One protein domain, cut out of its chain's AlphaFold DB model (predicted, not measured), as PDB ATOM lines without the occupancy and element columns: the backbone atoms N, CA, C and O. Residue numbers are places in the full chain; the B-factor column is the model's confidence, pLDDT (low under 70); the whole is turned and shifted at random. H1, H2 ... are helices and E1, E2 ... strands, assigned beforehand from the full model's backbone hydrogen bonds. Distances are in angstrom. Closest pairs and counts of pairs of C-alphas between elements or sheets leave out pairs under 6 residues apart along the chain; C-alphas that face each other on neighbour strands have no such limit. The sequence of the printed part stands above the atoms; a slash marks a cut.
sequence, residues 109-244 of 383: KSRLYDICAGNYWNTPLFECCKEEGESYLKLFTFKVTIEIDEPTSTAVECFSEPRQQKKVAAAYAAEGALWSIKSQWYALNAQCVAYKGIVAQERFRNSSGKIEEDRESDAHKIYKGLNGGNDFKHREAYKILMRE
ATOM      1  N   LYS A 109     188.419 157.986 162.029       74.56
ATOM      2  CA  LYS A 109     188.622 159.100 162.948       74.56
ATOM      3  C   LYS A 109     187.594 160.221 162.740       74.56
ATOM      4  O   LYS A 109     186.928 160.575 163.702       74.56
ATOM      5  N   SER A 110     187.441 160.747 161.520       72.50
ATOM      6  CA  SER A 110     186.449 161.796 161.197       72.50
ATOM      7  C   SER A 110     185.032 161.351 161.542       72.50
ATOM      8  O   SER A 110     184.331 162.039 162.274       72.50
ATOM      9  N   ARG A 111     184.667 160.137 161.123       73.38
ATOM     10  CA  ARG A 111     183.354 159.555 161.403       73.38
ATOM     11  C   ARG A 111     183.068 159.446 162.897       73.38
ATOM     12  O   ARG A 111     181.933 159.618 163.334       73.38
ATOM     13  N   LEU A 112     184.094 159.138 163.689       77.50
ATOM     14  CA  LEU A 112     183.961 159.066 165.135       77.50
ATOM     15  C   LEU A 112     183.705 160.444 165.757       77.50
ATOM     16  O   LEU A 112     182.845 160.543 166.629       77.50
ATOM     17  N   TYR A 113     184.390 161.494 165.291       77.50
ATOM     18  CA  TYR A 113     184.105 162.868 165.719       77.50
ATOM     19  C   TYR A 113     182.677 163.282 165.371       77.50
ATOM     20  O   TYR A 113     181.978 163.787 166.245       77.50
ATOM     21  N   ASP A 114     182.222 163.005 164.149       73.38
ATOM     22  CA  ASP A 114     180.875 163.370 163.698       73.38
ATOM     23  C   ASP A 114     179.785 162.657 164.511       73.38
ATOM     24  O   ASP A 114     178.769 163.256 164.863       73.38
ATOM     25  N   ILE A 115     180.010 161.390 164.876       72.69
ATOM     26  CA  ILE A 115     179.104 160.641 165.755       72.69
ATOM     27  C   ILE A 115     179.099 161.223 167.170       72.69
ATOM     28  O   ILE A 115     178.024 161.360 167.748       72.69
ATOM     29  N   CYS A 116     180.258 161.569 167.735       76.69
ATOM     30  CA  CYS A 116     180.308 162.155 169.076       76.69
ATOM     31  C   CYS A 116     179.616 163.526 169.095       76.69
ATOM     32  O   CYS A 116     178.746 163.757 169.929       76.69
ATOM     33  N   ALA A 117     179.910 164.386 168.114       74.81
ATOM     34  CA  ALA A 117     179.287 165.698 167.970       74.81
ATOM     35  C   ALA A 117     177.767 165.599 167.759       74.81
ATOM     36  O   ALA A 117     177.002 166.292 168.424       74.81
ATOM     37  N   GLY A 118     177.316 164.693 166.887       68.50
ATOM     38  CA  GLY A 118     175.893 164.482 166.619       68.50
ATOM     39  C   GLY A 118     175.101 163.923 167.806       68.50
ATOM     40  O   GLY A 118     173.879 164.059 167.829       68.50
ATOM     41  N   ASN A 119     175.771 163.308 168.786       69.69
ATOM     42  CA  ASN A 119     175.151 162.792 170.009       69.69
ATOM     43  C   ASN A 119     175.451 163.645 171.254       69.69
ATOM     44  O   ASN A 119     175.087 163.230 172.349       69.69
ATOM     45  N   TYR A 120     176.073 164.821 171.102       74.12
ATOM     46  CA  TYR A 120     176.500 165.680 172.218       74.12
ATOM     47  C   TYR A 120     177.417 164.972 173.228       74.12
ATOM     48  O   TYR A 120     177.427 165.302 174.410       74.12
ATOM     49  N   TRP A 121     178.192 163.990 172.769       79.25
ATOM     50  CA  TRP A 121     179.181 163.308 173.597       79.25
ATOM     51  C   TRP A 121     180.464 164.110 173.708       79.25
ATOM     52  O   TRP A 121     180.807 164.911 172.828       79.25
ATOM     53  N   ASN A 122     181.225 163.815 174.761       77.81
ATOM     54  CA  ASN A 122     182.558 164.364 174.915       77.81
ATOM     55  C   ASN A 122     183.441 163.981 173.725       77.81
ATOM     56  O   ASN A 122     183.313 162.920 173.104       77.81
ATOM     57  N   THR A 123     184.351 164.893 173.398       81.62
ATOM     58  CA  THR A 123     185.240 164.737 172.249       81.62
ATOM     59  C   THR A 123     186.112 163.489 172.434       81.62
ATOM     60  O   THR A 123     186.722 163.341 173.495       81.62
ATOM     61  N   PRO A 124     186.220 162.601 171.427       85.94
ATOM     62  CA  PRO A 124     187.001 161.377 171.553       85.94
ATOM     63  C   PRO A 124     188.479 161.702 171.792       85.94
ATOM     64  O   PRO A 124     189.103 162.447 171.028       85.94
ATOM     65  N   LEU A 125     189.046 161.118 172.846       84.06
ATOM     66  CA  LEU A 125     190.437 161.316 173.244       84.06
ATOM     67  C   LEU A 125     191.318 160.252 172.596       84.06
ATOM     68  O   LEU A 125     191.043 159.061 172.712       84.06
ATOM     69  N   PHE A 126     192.385 160.687 171.923       85.88
ATOM     70  CA  PHE A 126     193.364 159.813 171.275       85.88
ATOM     71  C   PHE A 126     194.694 159.891 172.020       85.88
ATOM     72  O   PHE A 126     195.356 160.927 171.996       85.88
ATOM     73  N   GLU A 127     195.115 158.782 172.614       84.75
ATOM     74  CA  GLU A 127     196.366 158.681 173.361       84.75
ATOM     75  C   GLU A 127     197.302 157.663 172.698       84.75
ATOM     76  O   GLU A 127     196.890 156.565 172.330       84.75
ATOM     77  N   CYS A 128     198.581 158.008 172.534       82.62
ATOM     78  CA  CYS A 128     199.597 157.071 172.055       82.62
ATOM     79  C   CYS A 128     200.199 156.331 173.256       82.62
ATOM     80  O   CYS A 128     201.142 156.819 173.872       82.62
ATOM     81  N   CYS A 129     199.652 155.166 173.600       74.62
ATOM     82  CA  CYS A 129     200.001 154.454 174.832       74.62
ATOM     83  C   CYS A 129     201.352 153.741 174.782       74.62
ATOM     84  O   CYS A 129     201.959 153.519 175.827       74.62
ATOM     85  N   LYS A 130     201.806 153.315 173.597       76.00
ATOM     86  CA  LYS A 130     203.088 152.612 173.452       76.00
ATOM     87  C   LYS A 130     203.813 153.039 172.191       76.00
ATOM     88  O   LYS A 130     203.211 153.058 171.116       76.00
ATOM     89  N   GLU A 131     205.101 153.331 172.342       84.25
ATOM     90  CA  GLU A 131     206.045 153.523 171.244       84.25
ATOM     91  C   GLU A 131     207.158 152.477 171.375       84.25
ATOM     92  O   GLU A 131     208.063 152.626 172.193       84.25
ATOM     93  N   GLU A 132     207.074 151.397 170.605       74.06
ATOM     94  CA  GLU A 132     207.989 150.254 170.698       74.06
ATOM     95  C   GLU A 132     208.898 150.205 169.466       74.06
ATOM     96  O   GLU A 132     208.429 150.414 168.358       74.06
ATOM     97  N   GLY A 133     210.186 149.901 169.634       61.62
ATOM     98  CA  GLY A 133     211.115 149.692 168.517       61.62
ATOM     99  C   GLY A 133     212.086 150.846 168.246       61.62
ATOM    100  O   GLY A 133     211.910 151.982 168.690       61.62
ATOM    101  N   GLU A 134     213.154 150.523 167.519       52.00
ATOM    102  CA  GLU A 134     214.190 151.474 167.105       52.00
ATOM    103  C   GLU A 134     213.654 152.461 166.060       52.00
ATOM    104  O   GLU A 134     212.698 152.160 165.357       52.00
ATOM    105  N   SER A 135     214.278 153.640 165.946       51.06
ATOM    106  CA  SER A 135     213.818 154.818 165.177       51.06
ATOM    107  C   SER A 135     213.030 154.533 163.876       51.06
ATOM    108  O   SER A 135     211.982 155.134 163.651       51.06
ATOM    109  N   TYR A 136     213.485 153.591 163.040       53.56
ATOM    110  CA  TYR A 136     212.896 153.245 161.735       53.56
ATOM    111  C   TYR A 136     211.937 152.030 161.748       53.56
ATOM    112  O   TYR A 136     211.311 151.732 160.734       53.56
ATOM    113  N   LEU A 137     211.807 151.332 162.879       61.34
ATOM    114  CA  LEU A 137     210.886 150.214 163.135       61.34
ATOM    115  C   LEU A 137     209.896 150.538 164.263       61.34
ATOM    116  O   LEU A 137     209.302 149.635 164.852       61.34
ATOM    117  N   LYS A 138     209.725 151.826 164.576       64.88
ATOM    118  CA  LYS A 138     208.889 152.258 165.689       64.88
ATOM    119  C   LYS A 138     207.418 151.936 165.416       64.88
ATOM    120  O   LYS A 138     206.835 152.397 164.437       64.88
ATOM    121  N   LEU A 139     206.826 151.137 166.290       68.88
ATOM    122  CA  LEU A 139     205.422 150.772 166.324       68.88
ATOM    123  C   LEU A 139     204.700 151.628 167.359       68.88
ATOM    124  O   LEU A 139     205.196 151.879 168.455       68.88
ATOM    125  N   PHE A 140     203.500 152.050 167.001       72.19
ATOM    126  CA  PHE A 140     202.638 152.902 167.794       72.19
ATOM    127  C   PHE A 140     201.345 152.161 168.094       72.19
ATOM    128  O   PHE A 140     200.678 151.667 167.181       72.19
ATOM    129  N   THR A 141     200.980 152.128 169.368       75.06
ATOM    130  CA  THR A 141     199.679 151.643 169.831       75.06
ATOM    131  C   THR A 141     198.875 152.834 170.319       75.06
ATOM    132  O   THR A 141     199.324 153.556 171.210       75.06
ATOM    133  N   PHE A 142     197.698 153.047 169.737       79.38
ATOM    134  CA  PHE A 142     196.798 154.130 170.112       79.38
ATOM    135  C   PHE A 142     195.624 153.609 170.932       79.38
ATOM    136  O   PHE A 142     195.070 152.555 170.630       79.38
ATOM    137  N   LYS A 143     195.224 154.381 171.936       82.25
ATOM    138  CA  LYS A 143     193.986 154.223 172.688       82.25
ATOM    139  C   LYS A 143     193.031 155.340 172.304       82.25
ATOM    140  O   LYS A 143     193.433 156.495 172.175       82.25
ATOM    141  N   VAL A 144     191.773 154.974 172.121       85.88
ATOM    142  CA  VAL A 144     190.651 155.890 171.954       85.88
ATOM    143  C   VAL A 144     189.733 155.731 173.149       85.88
ATOM    144  O   VAL A 144     189.311 154.613 173.443       85.88
ATOM    145  N   THR A 145     189.422 156.845 173.804       81.56
ATOM    146  CA  THR A 145     188.459 156.908 174.905       81.56
ATOM    147  C   THR A 145     187.299 157.808 174.507       81.56
ATOM    148  O   THR A 145     187.510 158.917 174.015       81.56
ATOM    149  N   ILE A 146     186.080 157.320 174.709       82.06
ATOM    150  CA  ILE A 146     184.840 158.052 174.448       82.06
ATOM    151  C   ILE A 146     183.984 157.952 175.695       82.06
ATOM    152  O   ILE A 146     183.673 156.846 176.133       82.06
ATOM    153  N   GLU A 147     183.581 159.087 176.240       77.75
ATOM    154  CA  GLU A 147     182.612 159.134 177.327       77.75
ATOM    155  C   GLU A 147     181.223 159.311 176.726       77.75
ATOM    156  O   GLU A 147     180.934 160.309 176.066       77.75
ATOM    157  N   ILE A 148     180.389 158.289 176.902       72.50
ATOM    158  CA  ILE A 148     179.006 158.298 176.443       72.50
ATOM    159  C   ILE A 148     178.155 158.788 177.606       72.50
ATOM    160  O   ILE A 148     177.901 158.030 178.547       72.50
ATOM    161  N   ASP A 149     177.729 160.045 177.529       60.69
ATOM    162  CA  ASP A 149     176.687 160.570 178.400       60.69
ATOM    163  C   ASP A 149     175.329 160.075 177.882       60.69
ATOM    164  O   ASP A 149     174.917 160.355 176.758       60.69
ATOM    165  N   GLU A 150     174.677 159.279 178.730       56.34
ATOM    166  CA  GLU A 150     173.356 158.651 178.586       56.34
ATOM    167  C   GLU A 150     173.222 157.415 177.669       56.34
ATOM    168  O   GLU A 150     173.738 157.371 176.551       56.34
ATOM    169  N   PRO A 151     172.467 156.375 178.108       50.66
ATOM    170  CA  PRO A 151     171.672 156.260 179.348       50.66
ATOM    171  C   PRO A 151     172.411 155.582 180.520       50.66
ATOM    172  O   PRO A 151     171.877 155.470 181.620       50.66
ATOM    173  N   THR A 152     173.639 155.116 180.306       50.81
ATOM    174  CA  THR A 152     174.546 154.637 181.354       50.81
ATOM    175  C   THR A 152     175.878 155.293 181.068       50.81
ATOM    176  O   THR A 152     176.450 154.983 180.028       50.81
ATOM    177  N   SER A 153     176.338 156.210 181.924       55.25
ATOM    178  CA  SER A 153     177.648 156.847 181.757       55.25
ATOM    179  C   SER A 153     178.712 155.750 181.678       55.25
ATOM    180  O   SER A 153     179.028 155.085 182.667       55.25
ATOM    181  N   THR A 154     179.156 155.454 180.458       66.25
ATOM    182  CA  THR A 154     180.096 154.371 180.171       66.25
ATOM    183  C   THR A 154     181.180 154.913 179.270       66.25
ATOM    184  O   THR A 154     180.908 155.351 178.152       66.25
ATOM    185  N   ALA A 155     182.415 154.859 179.760       72.19
ATOM    186  CA  ALA A 155     183.581 155.129 178.944       72.19
ATOM    187  C   ALA A 155     183.861 153.912 178.049       72.19
ATOM    188  O   ALA A 155     184.049 152.792 178.531       72.19
ATOM    189  N   VAL A 156     183.876 154.122 176.736       76.69
ATOM    190  CA  VAL A 156     184.334 153.130 175.764       76.69
ATOM    191  C   VAL A 156     185.809 153.373 175.508       76.69
ATOM    192  O   VAL A 156     186.189 154.387 174.928       76.69
ATOM    193  N   GLU A 157     186.629 152.412 175.918       83.88
ATOM    194  CA  GLU A 157     188.060 152.396 175.634       83.88
ATOM    195  C   GLU A 157     188.365 151.352 174.561       83.88
ATOM    196  O   GLU A 157     187.941 150.197 174.658       83.88
ATOM    197  N   CYS A 158     189.091 151.745 173.517       80.44
ATOM    198  CA  CYS A 158     189.490 150.862 172.425       80.44
ATOM    199  C   CYS A 158     190.956 151.080 172.071       80.44
ATOM    200  O   CYS A 158     191.421 152.212 171.988       80.44
ATOM    201  N   PHE A 159     191.676 149.986 171.839       78.56
ATOM    202  CA  PHE A 159     193.100 150.005 171.522       78.56
ATOM    203  C   PHE A 159     193.323 149.540 170.085       78.56
ATOM    204  O   PHE A 159     192.684 148.588 169.634       78.56
ATOM    205  N   SER A 160     194.237 150.193 169.373       71.94
ATOM    206  CA  SER A 160     194.738 149.690 168.099       71.94
ATOM    207  C   SER A 160     195.718 148.545 168.317       71.94
ATOM    208  O   SER A 160     196.346 148.418 169.366       71.94
ATOM    209  N   GLU A 161     195.938 147.760 167.271       69.00
ATOM    210  CA  GLU A 161     197.157 146.962 167.177       69.00
ATOM    211  C   GLU A 161     198.388 147.873 166.989       69.00
ATOM    212  O   GLU A 161     198.232 149.016 166.531       69.00
ATOM    213  N   PRO A 162     199.607 147.395 167.304       70.88
ATOM    214  CA  PRO A 162     200.834 148.133 167.027       70.88
ATOM    215  C   PRO A 162     200.996 148.376 165.520       70.88
ATOM    216  O   PRO A 162     201.021 147.439 164.722       70.88
ATOM    217  N   ARG A 163     201.113 149.642 165.104       70.12
ATOM    218  CA  ARG A 163     201.296 150.025 163.692       70.12
ATOM    219  C   ARG A 163     202.481 150.964 163.529       70.12
ATOM    220  O   ARG A 163     202.727 151.808 164.376       70.12
ATOM    221  N   GLN A 164     203.161 150.899 162.389       65.94
ATOM    222  CA  GLN A 164     204.352 151.720 162.111       65.94
ATOM    223  C   GLN A 164     204.072 153.231 161.994       65.94
ATOM    224  O   GLN A 164     204.989 154.044 162.007       65.94
ATOM    225  N   GLN A 165     202.808 153.638 161.852       66.00
ATOM    226  CA  GLN A 165     202.426 155.041 161.688       66.00
ATOM    227  C   GLN A 165     201.382 155.448 162.724       66.00
ATOM    228  O   GLN A 165     200.331 154.813 162.822       66.00
ATOM    229  N   LYS A 166     201.609 156.581 163.405       74.50
ATOM    230  CA  LYS A 166     200.655 157.162 164.369       74.50
ATOM    231  C   LYS A 166     199.274 157.421 163.752       74.50
ATOM    232  O   LYS A 166     198.264 157.099 164.367       74.50
ATOM    233  N   LYS A 167     199.216 157.947 162.516       72.38
ATOM    234  CA  LYS A 167     197.947 158.213 161.801       72.38
ATOM    235  C   LYS A 167     197.143 156.924 161.585       72.38
ATOM    236  O   LYS A 167     195.936 156.919 161.801       72.38
ATOM    237  N   VAL A 168     197.817 155.845 161.185       64.88
ATOM    238  CA  VAL A 168     197.189 154.543 160.916       64.88
ATOM    239  C   VAL A 168     196.762 153.881 162.225       64.88
ATOM    240  O   VAL A 168     195.609 153.491 162.343       64.88
ATOM    241  N   ALA A 169     197.634 153.844 163.239       71.56
ATOM    242  CA  ALA A 169     197.298 153.338 164.573       71.56
ATOM    243  C   ALA A 169     196.039 154.021 165.140       71.56
ATOM    244  O   ALA A 169     195.093 153.352 165.547       71.56
ATOM    245  N   ALA A 170     195.982 155.356 165.081       73.06
ATOM    246  CA  ALA A 170     194.826 156.124 165.532       73.06
ATOM    247  C   ALA A 170     193.544 155.793 164.748       73.06
ATOM    248  O   ALA A 170     192.475 155.688 165.346       73.06
ATOM    249  N   ALA A 171     193.629 155.607 163.425       72.19
ATOM    250  CA  ALA A 171     192.476 155.224 162.610       72.19
ATOM    251  C   ALA A 171     191.938 153.833 162.995       72.19
ATOM    252  O   ALA A 171     190.735 153.688 163.187       72.19
ATOM    253  N   TYR A 172     192.819 152.850 163.205       70.25
ATOM    254  CA  TYR A 172     192.434 151.507 163.658       70.25
ATOM    255  C   TYR A 172     191.801 151.513 165.058       70.25
ATOM    256  O   TYR A 172     190.815 150.816 165.292       70.25
ATOM    257  N   ALA A 173     192.318 152.324 165.988       79.44
ATOM    258  CA  ALA A 173     191.686 152.488 167.300       79.44
ATOM    259  C   ALA A 173     190.270 153.085 167.178       79.44
ATOM    260  O   ALA A 173     189.348 152.634 167.860       79.44
ATOM    261  N   ALA A 174     190.079 154.056 166.275       77.62
ATOM    262  CA  ALA A 174     188.769 154.646 166.007       77.62
ATOM    263  C   ALA A 174     187.783 153.633 165.399       77.62
ATOM    264  O   ALA A 174     186.619 153.611 165.793       77.62
ATOM    265  N   GLU A 175     188.230 152.752 164.497       74.06
ATOM    266  CA  GLU A 175     187.395 151.661 163.967       74.06
ATOM    267  C   GLU A 175     186.936 150.700 165.066       74.06
ATOM    268  O   GLU A 175     185.757 150.343 165.124       74.06
ATOM    269  N   GLY A 176     187.843 150.333 165.978       73.88
ATOM    270  CA  GLY A 176     187.508 149.522 167.147       73.88
ATOM    271  C   GLY A 176     186.434 150.178 168.019       73.88
ATOM    272  O   GLY A 176     185.473 149.519 168.426       73.88
ATOM    273  N   ALA A 177     186.542 151.491 168.235       80.62
ATOM    274  CA  ALA A 177     185.566 152.257 169.002       80.62
ATOM    275  C   ALA A 177     184.188 152.301 168.321       80.62
ATOM    276  O   ALA A 177     183.175 151.994 168.954       80.62
ATOM    277  N   LEU A 178     184.147 152.580 167.013       76.31
ATOM    278  CA  LEU A 178     182.916 152.552 166.215       76.31
ATOM    279  C   LEU A 178     182.234 151.181 166.267       76.31
ATOM    280  O   LEU A 178     181.013 151.088 166.424       76.31
ATOM    281  N   TRP A 179     183.017 150.106 166.157       77.75
ATOM    282  CA  TRP A 179     182.498 148.746 166.246       77.75
ATOM    283  C   TRP A 179     181.939 148.436 167.638       77.75
ATOM    284  O   TRP A 179     180.854 147.860 167.746       77.75
ATOM    285  N   SER A 180     182.634 148.850 168.701       78.00
ATOM    286  CA  SER A 180     182.189 148.661 170.087       78.00
ATOM    287  C   SER A 180     180.841 149.337 170.336       78.00
ATOM    288  O   SER A 180     179.909 148.681 170.808       78.00
ATOM    289  N   ILE A 181     180.694 150.599 169.918       77.19
ATOM    290  CA  ILE A 181     179.437 151.355 170.017       77.19
ATOM    291  C   ILE A 181     178.316 150.631 169.262       77.19
ATOM    292  O   ILE A 181     177.242 150.380 169.811       77.19
ATOM    293  N   LYS A 182     178.578 150.212 168.017       75.00
ATOM    294  CA  LYS A 182     177.608 149.478 167.191       75.00
ATOM    295  C   LYS A 182     177.175 148.160 167.844       75.00
ATOM    296  O   LYS A 182     175.992 147.828 167.846       75.00
ATOM    297  N   SER A 183     178.118 147.407 168.401       71.69
ATOM    298  CA  SER A 183     177.869 146.119 169.056       71.69
ATOM    299  C   SER A 183     177.033 146.270 170.331       71.69
ATOM    300  O   SER A 183     176.055 145.542 170.524       71.69
ATOM    301  N   GLN A 184     177.364 147.254 171.173       71.06
ATOM    302  CA  GLN A 184     176.590 147.572 172.377       71.06
ATOM    303  C   GLN A 184     175.160 147.982 172.029       71.06
ATOM    304  O   GLN A 184     174.210 147.487 172.636       71.06
ATOM    305  N   TRP A 185     175.003 148.805 170.992       72.31
ATOM    306  CA  TRP A 185     173.695 149.193 170.487       72.31
ATOM    307  C   TRP A 185     172.859 148.001 170.023       72.31
ATOM    308  O   TRP A 185     171.698 147.875 170.405       72.31
ATOM    309  N   TYR A 186     173.432 147.100 169.221       68.62
ATOM    310  CA  TYR A 186     172.706 145.913 168.766       68.62
ATOM    311  C   TYR A 186     172.203 145.064 169.931       68.62
ATOM    312  O   TYR A 186     171.062 144.604 169.898       68.62
ATOM    313  N   ALA A 187     173.030 144.889 170.965       71.75
ATOM    314  CA  ALA A 187     172.640 144.163 172.166       71.75
ATOM    315  C   ALA A 187     171.498 144.873 172.914       71.75
ATOM    316  O   ALA A 187     170.509 144.229 173.264       71.75
ATOM    317  N   LEU A 188     171.597 146.192 173.106       73.81
ATOM    318  CA  LEU A 188     170.573 147.003 173.767       73.81
ATOM    319  C   LEU A 188     169.238 146.970 173.009       73.81
ATOM    320  O   LEU A 188     168.183 146.728 173.597       73.81
ATOM    321  N   ASN A 189     169.283 147.162 171.691       72.56
ATOM    322  CA  ASN A 189     168.099 147.176 170.845       72.56
ATOM    323  C   ASN A 189     167.410 145.803 170.813       72.56
ATOM    324  O   ASN A 189     166.187 145.728 170.893       72.56
ATOM    325  N   ALA A 190     168.175 144.707 170.766       74.19
ATOM    326  CA  ALA A 190     167.614 143.357 170.839       74.19
ATOM    327  C   ALA A 190     166.828 143.134 172.142       74.19
ATOM    328  O   ALA A 190     165.717 142.601 172.108       74.19
ATOM    329  N   GLN A 191     167.362 143.597 173.277       75.50
ATOM    330  CA  GLN A 191     166.671 143.524 174.566       75.50
ATOM    331  C   GLN A 191     165.408 144.397 174.590       75.50
ATOM    332  O   GLN A 191     164.358 143.943 175.042       75.50
ATOM    333  N   CYS A 192     165.473 145.615 174.044       75.19
ATOM    334  CA  CYS A 192     164.323 146.520 173.975       75.19
ATOM    335  C   CYS A 192     163.200 145.983 173.075       75.19
ATOM    336  O   CYS A 192     162.030 146.095 173.430       75.19
ATOM    337  N   VAL A 193     163.530 145.363 171.936       75.81
ATOM    338  CA  VAL A 193     162.545 144.727 171.041       75.81
ATOM    339  C   VAL A 193     161.883 143.526 171.715       75.81
ATOM    340  O   VAL A 193     160.662 143.383 171.637       75.81
ATOM    341  N   ALA A 194     162.661 142.689 172.407       79.50
ATOM    342  CA  ALA A 194     162.119 141.569 173.171       79.50
ATOM    343  C   ALA A 194     161.158 142.057 174.268       79.50
ATOM    344  O   ALA A 194     160.031 141.574 174.363       79.50
ATOM    345  N   TYR A 195     161.565 143.075 175.034       80.12
ATOM    346  CA  TYR A 195     160.733 143.681 176.071       80.12
ATOM    347  C   TYR A 195     159.456 144.319 175.495       80.12
ATOM    348  O   TYR A 195     158.365 144.073 176.004       80.12
ATOM    349  N   LYS A 196     159.553 145.037 174.365       81.19
ATOM    350  CA  LYS A 196     158.399 145.596 173.635       81.19
ATOM    351  C   LYS A 196     157.370 144.527 173.272       81.19
ATOM    352  O   LYS A 196     156.173 144.762 173.406       81.19
ATOM    353  N   GLY A 197     157.834 143.368 172.799       77.81
ATOM    354  CA  GLY A 197     156.971 142.240 172.454       77.81
ATOM    355  C   GLY A 197     156.186 141.720 173.659       77.81
ATOM    356  O   GLY A 197     154.983 141.499 173.551       77.81
ATOM    357  N   ILE A 198     156.843 141.606 174.816       81.56
ATOM    358  CA  ILE A 198     156.211 141.171 176.071       81.56
ATOM    359  C   ILE A 198     155.186 142.203 176.553       81.56
ATOM    360  O   ILE A 198     154.053 141.839 176.860       81.56
ATOM    361  N   VAL A 199     155.538 143.494 176.553       78.62
ATOM    362  CA  VAL A 199     154.612 144.580 176.926       78.62
ATOM    363  C   VAL A 199     153.389 144.601 176.004       78.62
ATOM    364  O   VAL A 199     152.261 144.749 176.469       78.62
ATOM    365  N   ALA A 200     153.583 144.418 174.695       80.19
ATOM    366  CA  ALA A 200     152.478 144.333 173.744       80.19
ATOM    367  C   ALA A 200     151.582 143.119 174.029       80.19
ATOM    368  O   ALA A 200     150.360 143.253 174.033       80.19
ATOM    369  N   GLN A 201     152.169 141.957 174.316       80.88
ATOM    370  CA  GLN A 201     151.423 140.746 174.646       80.88
ATOM    371  C   GLN A 201     150.587 140.909 175.927       80.88
ATOM    372  O   GLN A 201     149.430 140.492 175.943       80.88
ATOM    373  N   GLU A 202     151.121 141.570 176.958       78.00
ATOM    374  CA  GLU A 202     150.368 141.900 178.177       78.00
ATOM    375  C   GLU A 202     149.228 142.887 177.916       78.00
ATOM    376  O   GLU A 202     148.126 142.711 178.437       78.00
ATOM    377  N   ARG A 203     149.439 143.882 177.047       74.00
ATOM    378  CA  ARG A 203     148.366 144.794 176.622       74.00
ATOM    379  C   ARG A 203     147.242 144.052 175.896       74.00
ATOM    380  O   ARG A 203     146.079 144.289 176.196       74.00
ATOM    381  N   PHE A 204     147.562 143.109 175.006       70.94
ATOM    382  CA  PHE A 204     146.552 142.310 174.294       70.94
ATOM    383  C   PHE A 204     145.761 141.356 175.197       70.94
ATOM    384  O   PHE A 204     144.625 141.019 174.872       70.94
ATOM    385  N   ARG A 205     146.323 140.933 176.337       71.19
ATOM    386  CA  ARG A 205     145.629 140.065 177.303       71.19
ATOM    387  C   ARG A 205     144.443 140.751 177.999       71.19
ATOM    388  O   ARG A 205     143.674 140.042 178.636       71.19
ATOM    389  N   ASN A 206     144.272 142.077 177.856       60.16
ATOM    390  CA  ASN A 206     143.071 142.852 178.217       60.16
ATOM    391  C   ASN A 206     142.388 142.413 179.532       60.16
ATOM    392  O   ASN A 206     141.170 142.257 179.606       60.16
ATOM    393  N   SER A 207     143.168 142.239 180.601       63.06
ATOM    394  CA  SER A 207     142.610 142.056 181.944       63.06
ATOM    395  C   SER A 207     141.984 143.380 182.405       63.06
ATOM    396  O   SER A 207     142.670 144.402 182.512       63.06
ATOM    397  N   SER A 208     140.663 143.392 182.607       56.00
ATOM    398  CA  SER A 208     139.924 144.612 182.950       56.00
ATOM    399  C   SER A 208     140.383 145.172 184.299       56.00
ATOM    400  O   SER A 208     140.492 144.420 185.264       56.00
ATOM    401  N   GLY A 209     140.602 146.487 184.375       66.50
ATOM    402  CA  GLY A 209     140.880 147.195 185.632       66.50
ATOM    403  C   GLY A 209     142.356 147.411 185.985       66.50
ATOM    404  O   GLY A 209     142.626 148.045 186.998       66.50
ATOM    405  N   LYS A 210     143.314 146.946 185.171       70.81
ATOM    406  CA  LYS A 210     144.749 147.226 185.388       70.81
ATOM    407  C   LYS A 210     145.197 148.544 184.750       70.81
ATOM    408  O   LYS A 210     144.813 148.842 183.616       70.81
ATOM    409  N   ILE A 211     146.040 149.294 185.458       77.19
ATOM    410  CA  ILE A 211     146.663 150.536 184.973       77.19
ATOM    411  C   ILE A 211     147.893 150.174 184.114       77.19
ATOM    412  O   ILE A 211     148.451 149.085 184.245       77.19
ATOM    413  N   GLU A 212     148.324 151.054 183.201       70.12
ATOM    414  CA  GLU A 212     149.515 150.823 182.354       70.12
ATOM    415  C   GLU A 212     150.780 150.497 183.164       70.12
ATOM    416  O   GLU A 212     151.588 149.674 182.740       70.12
ATOM    417  N   GLU A 213     150.930 151.079 184.352       76.56
ATOM    418  CA  GLU A 213     152.077 150.846 185.232       76.56
ATOM    419  C   GLU A 213     152.097 149.419 185.811       76.56
ATOM    420  O   GLU A 213     153.153 148.783 185.875       76.56
ATOM    421  N   ASP A 214     150.922 148.857 186.113       78.44
ATOM    422  CA  ASP A 214     150.784 147.459 186.532       78.44
ATOM    423  C   ASP A 214     151.122 146.500 185.385       78.44
ATOM    424  O   ASP A 214     151.761 145.467 185.591       78.44
ATOM    425  N   ARG A 215     150.743 146.864 184.151       77.12
ATOM    426  CA  ARG A 215     151.066 146.091 182.938       77.12
ATOM    427  C   ARG A 215     152.567 146.080 182.662       77.12
ATOM    428  O   ARG A 215     153.112 145.039 182.302       77.12
ATOM    429  N   GLU A 216     153.248 147.209 182.853       76.12
ATOM    430  CA  GLU A 216     154.709 147.283 182.742       76.12
ATOM    431  C   GLU A 216     155.410 146.448 183.820       76.12
ATOM    432  O   GLU A 216     156.373 145.740 183.518       76.12
ATOM    433  N   SER A 217     154.912 146.483 185.060       81.94
ATOM    434  CA  SER A 217     155.432 145.673 186.169       81.94
ATOM    435  C   SER A 217     155.304 144.171 185.893       81.94
ATOM    436  O   SER A 217     156.258 143.410 186.077       81.94
ATOM    437  N   ASP A 218     154.154 143.733 185.379       81.25
ATOM    438  CA  ASP A 218     153.926 142.334 185.012       81.25
ATOM    439  C   ASP A 218     154.789 141.910 183.810       81.25
ATOM    440  O   ASP A 218     155.430 140.855 183.854       81.25
ATOM    441  N   ALA A 219     154.930 142.765 182.792       82.38
ATOM    442  CA  ALA A 219     155.850 142.535 181.677       82.38
ATOM    443  C   ALA A 219     157.317 142.414 182.137       82.38
ATOM    444  O   ALA A 219     158.074 141.590 181.617       82.38
ATOM    445  N   HIS A 220     157.721 143.184 183.152       83.31
ATOM    446  CA  HIS A 220     159.059 143.129 183.751       83.31
ATOM    447  C   HIS A 220     159.327 141.801 184.462       83.31
ATOM    448  O   HIS A 220     160.383 141.193 184.268       83.31
ATOM    449  N   LYS A 221     158.345 141.288 185.215       84.69
ATOM    450  CA  LYS A 221     158.424 139.957 185.844       84.69
ATOM    451  C   LYS A 221     158.542 138.847 184.798       84.69
ATOM    452  O   LYS A 221     159.350 137.935 184.968       84.69
ATOM    453  N   ILE A 222     157.780 138.940 183.706       82.44
ATOM    454  CA  ILE A 222     157.819 137.965 182.606       82.44
ATOM    455  C   ILE A 222     159.182 137.989 181.908       82.44
ATOM    456  O   ILE A 222     159.785 136.933 181.715       82.44
ATOM    457  N   TYR A 223     159.710 139.174 181.589       82.88
ATOM    458  CA  TYR A 223     161.041 139.311 180.992       82.88
ATOM    459  C   TYR A 223     162.128 138.702 181.887       82.88
ATOM    460  O   TYR A 223     162.958 137.921 181.419       82.88
ATOM    461  N   LYS A 224     162.086 138.995 183.193       85.25
ATOM    462  CA  LYS A 224     163.019 138.438 184.178       85.25
ATOM    463  C   LYS A 224     162.942 136.910 184.252       85.25
ATOM    464  O   LYS A 224     163.977 136.252 184.337       85.25
ATOM    465  N   GLY A 225     161.738 136.340 184.182       82.69
ATOM    466  CA  GLY A 225     161.526 134.890 184.146       82.69
ATOM    467  C   GLY A 225     162.096 134.224 182.888       82.69
ATOM    468  O   GLY A 225     162.728 133.175 182.984       82.69
ATOM    469  N   LEU A 226     161.936 134.852 181.719       80.56
ATOM    470  CA  LEU A 226     162.440 134.339 180.438       80.56
ATOM    471  C   LEU A 226     163.968 134.437 180.306       80.56
ATOM    472  O   LEU A 226     164.582 133.587 179.664       80.56
ATOM    473  N   ASN A 227     164.591 135.427 180.949       78.00
ATOM    474  CA  ASN A 227     166.032 135.677 180.868       78.00
ATOM    475  C   ASN A 227     166.832 135.088 182.044       78.00
ATOM    476  O   ASN A 227     167.890 135.608 182.406       78.00
ATOM    477  N   GLY A 228     166.338 134.009 182.659       77.62
ATOM    478  CA  GLY A 228     167.061 133.293 183.716       77.62
ATOM    479  C   GLY A 228     167.287 134.125 184.982       77.62
ATOM    480  O   GLY A 228     168.308 133.973 185.646       77.62
ATOM    481  N   GLY A 229     166.368 135.041 185.300       72.19
ATOM    482  CA  GLY A 229     166.454 135.923 186.465       72.19
ATOM    483  C   GLY A 229     167.166 137.254 186.212       72.19
ATOM    484  O   GLY A 229     167.177 138.100 187.109       72.19
ATOM    485  N   ASN A 230     167.717 137.475 185.011       74.44
ATOM    486  CA  ASN A 230     168.323 138.754 184.653       74.44
ATOM    487  C   ASN A 230     167.258 139.829 184.449       74.44
ATOM    488  O   ASN A 230     166.404 139.735 183.567       74.44
ATOM    489  N   ASP A 231     167.352 140.869 185.268       76.56
ATOM    490  CA  ASP A 231     166.422 141.986 185.241       76.56
ATOM    491  C   ASP A 231     166.644 142.892 184.022       76.56
ATOM    492  O   ASP A 231     167.774 143.043 183.541       76.56
ATOM    493  N   PHE A 232     165.579 143.521 183.521       77.25
ATOM    494  CA  PHE A 232     165.705 144.487 182.431       77.25
ATOM    495  C   PHE A 232     166.240 145.821 182.965       77.25
ATOM    496  O   PHE A 232     165.502 146.653 183.482       77.25
ATOM    497  N   LYS A 233     167.549 146.045 182.828       73.69
ATOM    498  CA  LYS A 233     168.231 147.232 183.377       73.69
ATOM    499  C   LYS A 233     168.077 148.498 182.528       73.69
ATOM    500  O   LYS A 233     168.523 149.564 182.933       73.69
ATOM    501  N   HIS A 234     167.459 148.402 181.354       71.81
ATOM    502  CA  HIS A 234     167.459 149.461 180.342       71.81
ATOM    503  C   HIS A 234     166.086 150.131 180.177       71.81
ATOM    504  O   HIS A 234     165.675 150.451 179.063       71.81
ATOM    505  N   ARG A 235     165.360 150.346 181.286       68.12
ATOM    506  CA  ARG A 235     163.999 150.917 181.278       68.12
ATOM    507  C   ARG A 235     163.949 152.328 180.684       68.12
ATOM    508  O   ARG A 235     163.079 152.607 179.864       68.12
ATOM    509  N   GLU A 236     164.906 153.184 181.030       65.69
ATOM    510  CA  GLU A 236     164.982 154.543 180.475       65.69
ATOM    511  C   GLU A 236     165.374 154.534 178.990       65.69
ATOM    512  O   GLU A 236     164.738 155.201 178.176       65.69
ATOM    513  N   ALA A 237     166.323 153.677 178.599       65.31
ATOM    514  CA  ALA A 237     166.680 153.491 177.193       65.31
ATOM    515  C   ALA A 237     165.487 152.995 176.359       65.31
ATOM    516  O   ALA A 237     165.271 153.476 175.252       65.31
ATOM    517  N   TYR A 238     164.678 152.079 176.902       69.31
ATOM    518  CA  TYR A 238     163.448 151.598 176.275       69.31
ATOM    519  C   TYR A 238     162.424 152.721 176.054       69.31
ATOM    520  O   TYR A 238     161.850 152.811 174.969       69.31
ATOM    521  N   LYS A 239     162.226 153.616 177.034       69.31
ATOM    522  CA  LYS A 239     161.326 154.778 176.894       69.31
ATOM    523  C   LYS A 239     161.786 155.736 175.791       69.31
ATOM    524  O   LYS A 239     160.949 156.225 175.033       69.31
ATOM    525  N   ILE A 240     163.095 155.970 175.678       64.75
ATOM    526  CA  ILE A 240     163.695 156.815 174.633       64.75
ATOM    527  C   ILE A 240     163.544 156.146 173.259       64.75
ATOM    528  O   ILE A 240     162.978 156.738 172.345       64.75
ATOM    529  N   LEU A 241     163.953 154.881 173.141       61.00
ATOM    530  CA  LEU A 241     163.905 154.078 171.912       61.00
ATOM    531  C   LEU A 241     162.500 153.906 171.327       61.00
ATOM    532  O   LEU A 241     162.339 153.751 170.116       61.00
ATOM    533  N   MET A 242     161.480 153.902 172.184       59.28
ATOM    534  CA  MET A 242     160.077 153.813 171.781       59.28
ATOM    535  C   MET A 242     159.530 155.121 171.199       59.28
ATOM    536  O   MET A 242     158.579 155.067 170.419       59.28
ATOM    537  N   ARG A 243     160.097 156.274 171.578       54.03
ATOM    538  CA  ARG A 243     159.669 157.609 171.124       54.03
ATOM    539  C   ARG A 243     160.503 158.115 169.952       54.03
ATOM    540  O   ARG A 243     159.950 158.689 169.021       54.03
ATOM    541  N   GLU A 244     161.805 157.851 169.967       55.00
ATOM    542  CA  GLU A 244     162.738 158.236 168.915       55.00
ATOM    543  C   GLU A 244     163.673 157.057 168.609       55.00
ATOM    544  O   GLU A 244     164.502 156.697 169.448       55.00
TER     545      GLU A 244
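AT A GLANCE: This is residues 109 to 244 of the 383 residues of the protein "DRBM domain-containing protein" of Kingdonia uniflora (UniProt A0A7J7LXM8). One long helix, H2, makes the axis of a rod with a group of parts near each end: its residues 166 to 181 pack on one face of a small sheet of three strands, with H1 on that same face, while toward its other end H3 crosses it steeply and the short H4 stands crosswise near it. Between the two groups, residues 182 to 187 of H2 stand free, and the sheet's other face is bare. The printed part has 136 residues, with H1, E1, E2, E3, H2, H3 and H4 in that order; the sheet, E1 - E2 - E3, is antiparallel, and the class is mixed, helices and strands. The whole is only just loose, close to extended, with a radius of gyration of the C-alphas of 21.1 A and spans of 76 by 31 by 18 A.

IN THESE COORDINATES: Find C-alpha 109 at (188.622, 159.100, 162.948); from there H1 runs over residues 109 to 118, 14.3 A. Next come E1, residues 125 to 132, 20.9 A; E2, residues 139 to 148, 29.3 A; and E3, residues 154 to 159, 16.2 A. At C-alpha 166, (200.655, 157.162, 164.369), H2 begins and runs 57.0 A through residue 204. H3 covers residues 212 to 226, 21.0 A, and H4 covers residues 235 to 243, 12.9 A, ending at (159.669, 157.609, 171.124).

HOW THE PARTS SIT: Start at the sheet, a meander, each strand the antiparallel neighbour of the one before. In the hairpin E1 and E2, look for N 127 and O 143, 2.9 A apart; in the hairpin E2 and E3, for N 146 and O 156, 2.9 A. H2 is on the sheet at a height of 6.9 A, over E2 and E3; its closest C-alphas to E3 are those of Ala 173 and Phe 159, 5.1 A apart. On the local plane it stands at 37 degrees to E3, slantwise to the strands. H1 is on the same face, over E2, and touches residues 170 to 178 of H2, closest at the C-alphas of Lys 109 and Ala 174, 5.4 A. Farther along, residues 195 to 203 of H2 touch H3 at a steep tilt of 66 degrees, opposite ways, closest at the C-alphas of Val 199 and Ala 219, 5.3 A. H4 is close to H2 but not clearly touching, about perpendicular at 86 degrees, with the C-alphas of Cys 192 and Tyr 238 closest at 5.6 A. H3 and H4 are apart. In H1, H2 and H3 every O i to N i+4 pair is within hydrogen-bond range; in H4, 4 of 5 are.

THE WHOLE: The C-alphas of Ser 135 and Ser 208, 76.7 A apart, are the two farthest from each other. The printed part has no cut and no long link. Mean pLDDT of the printed part is 73.2; look for low values, under 70, at residues 133 to 139, 149 to 154 and 235 to 244, among others.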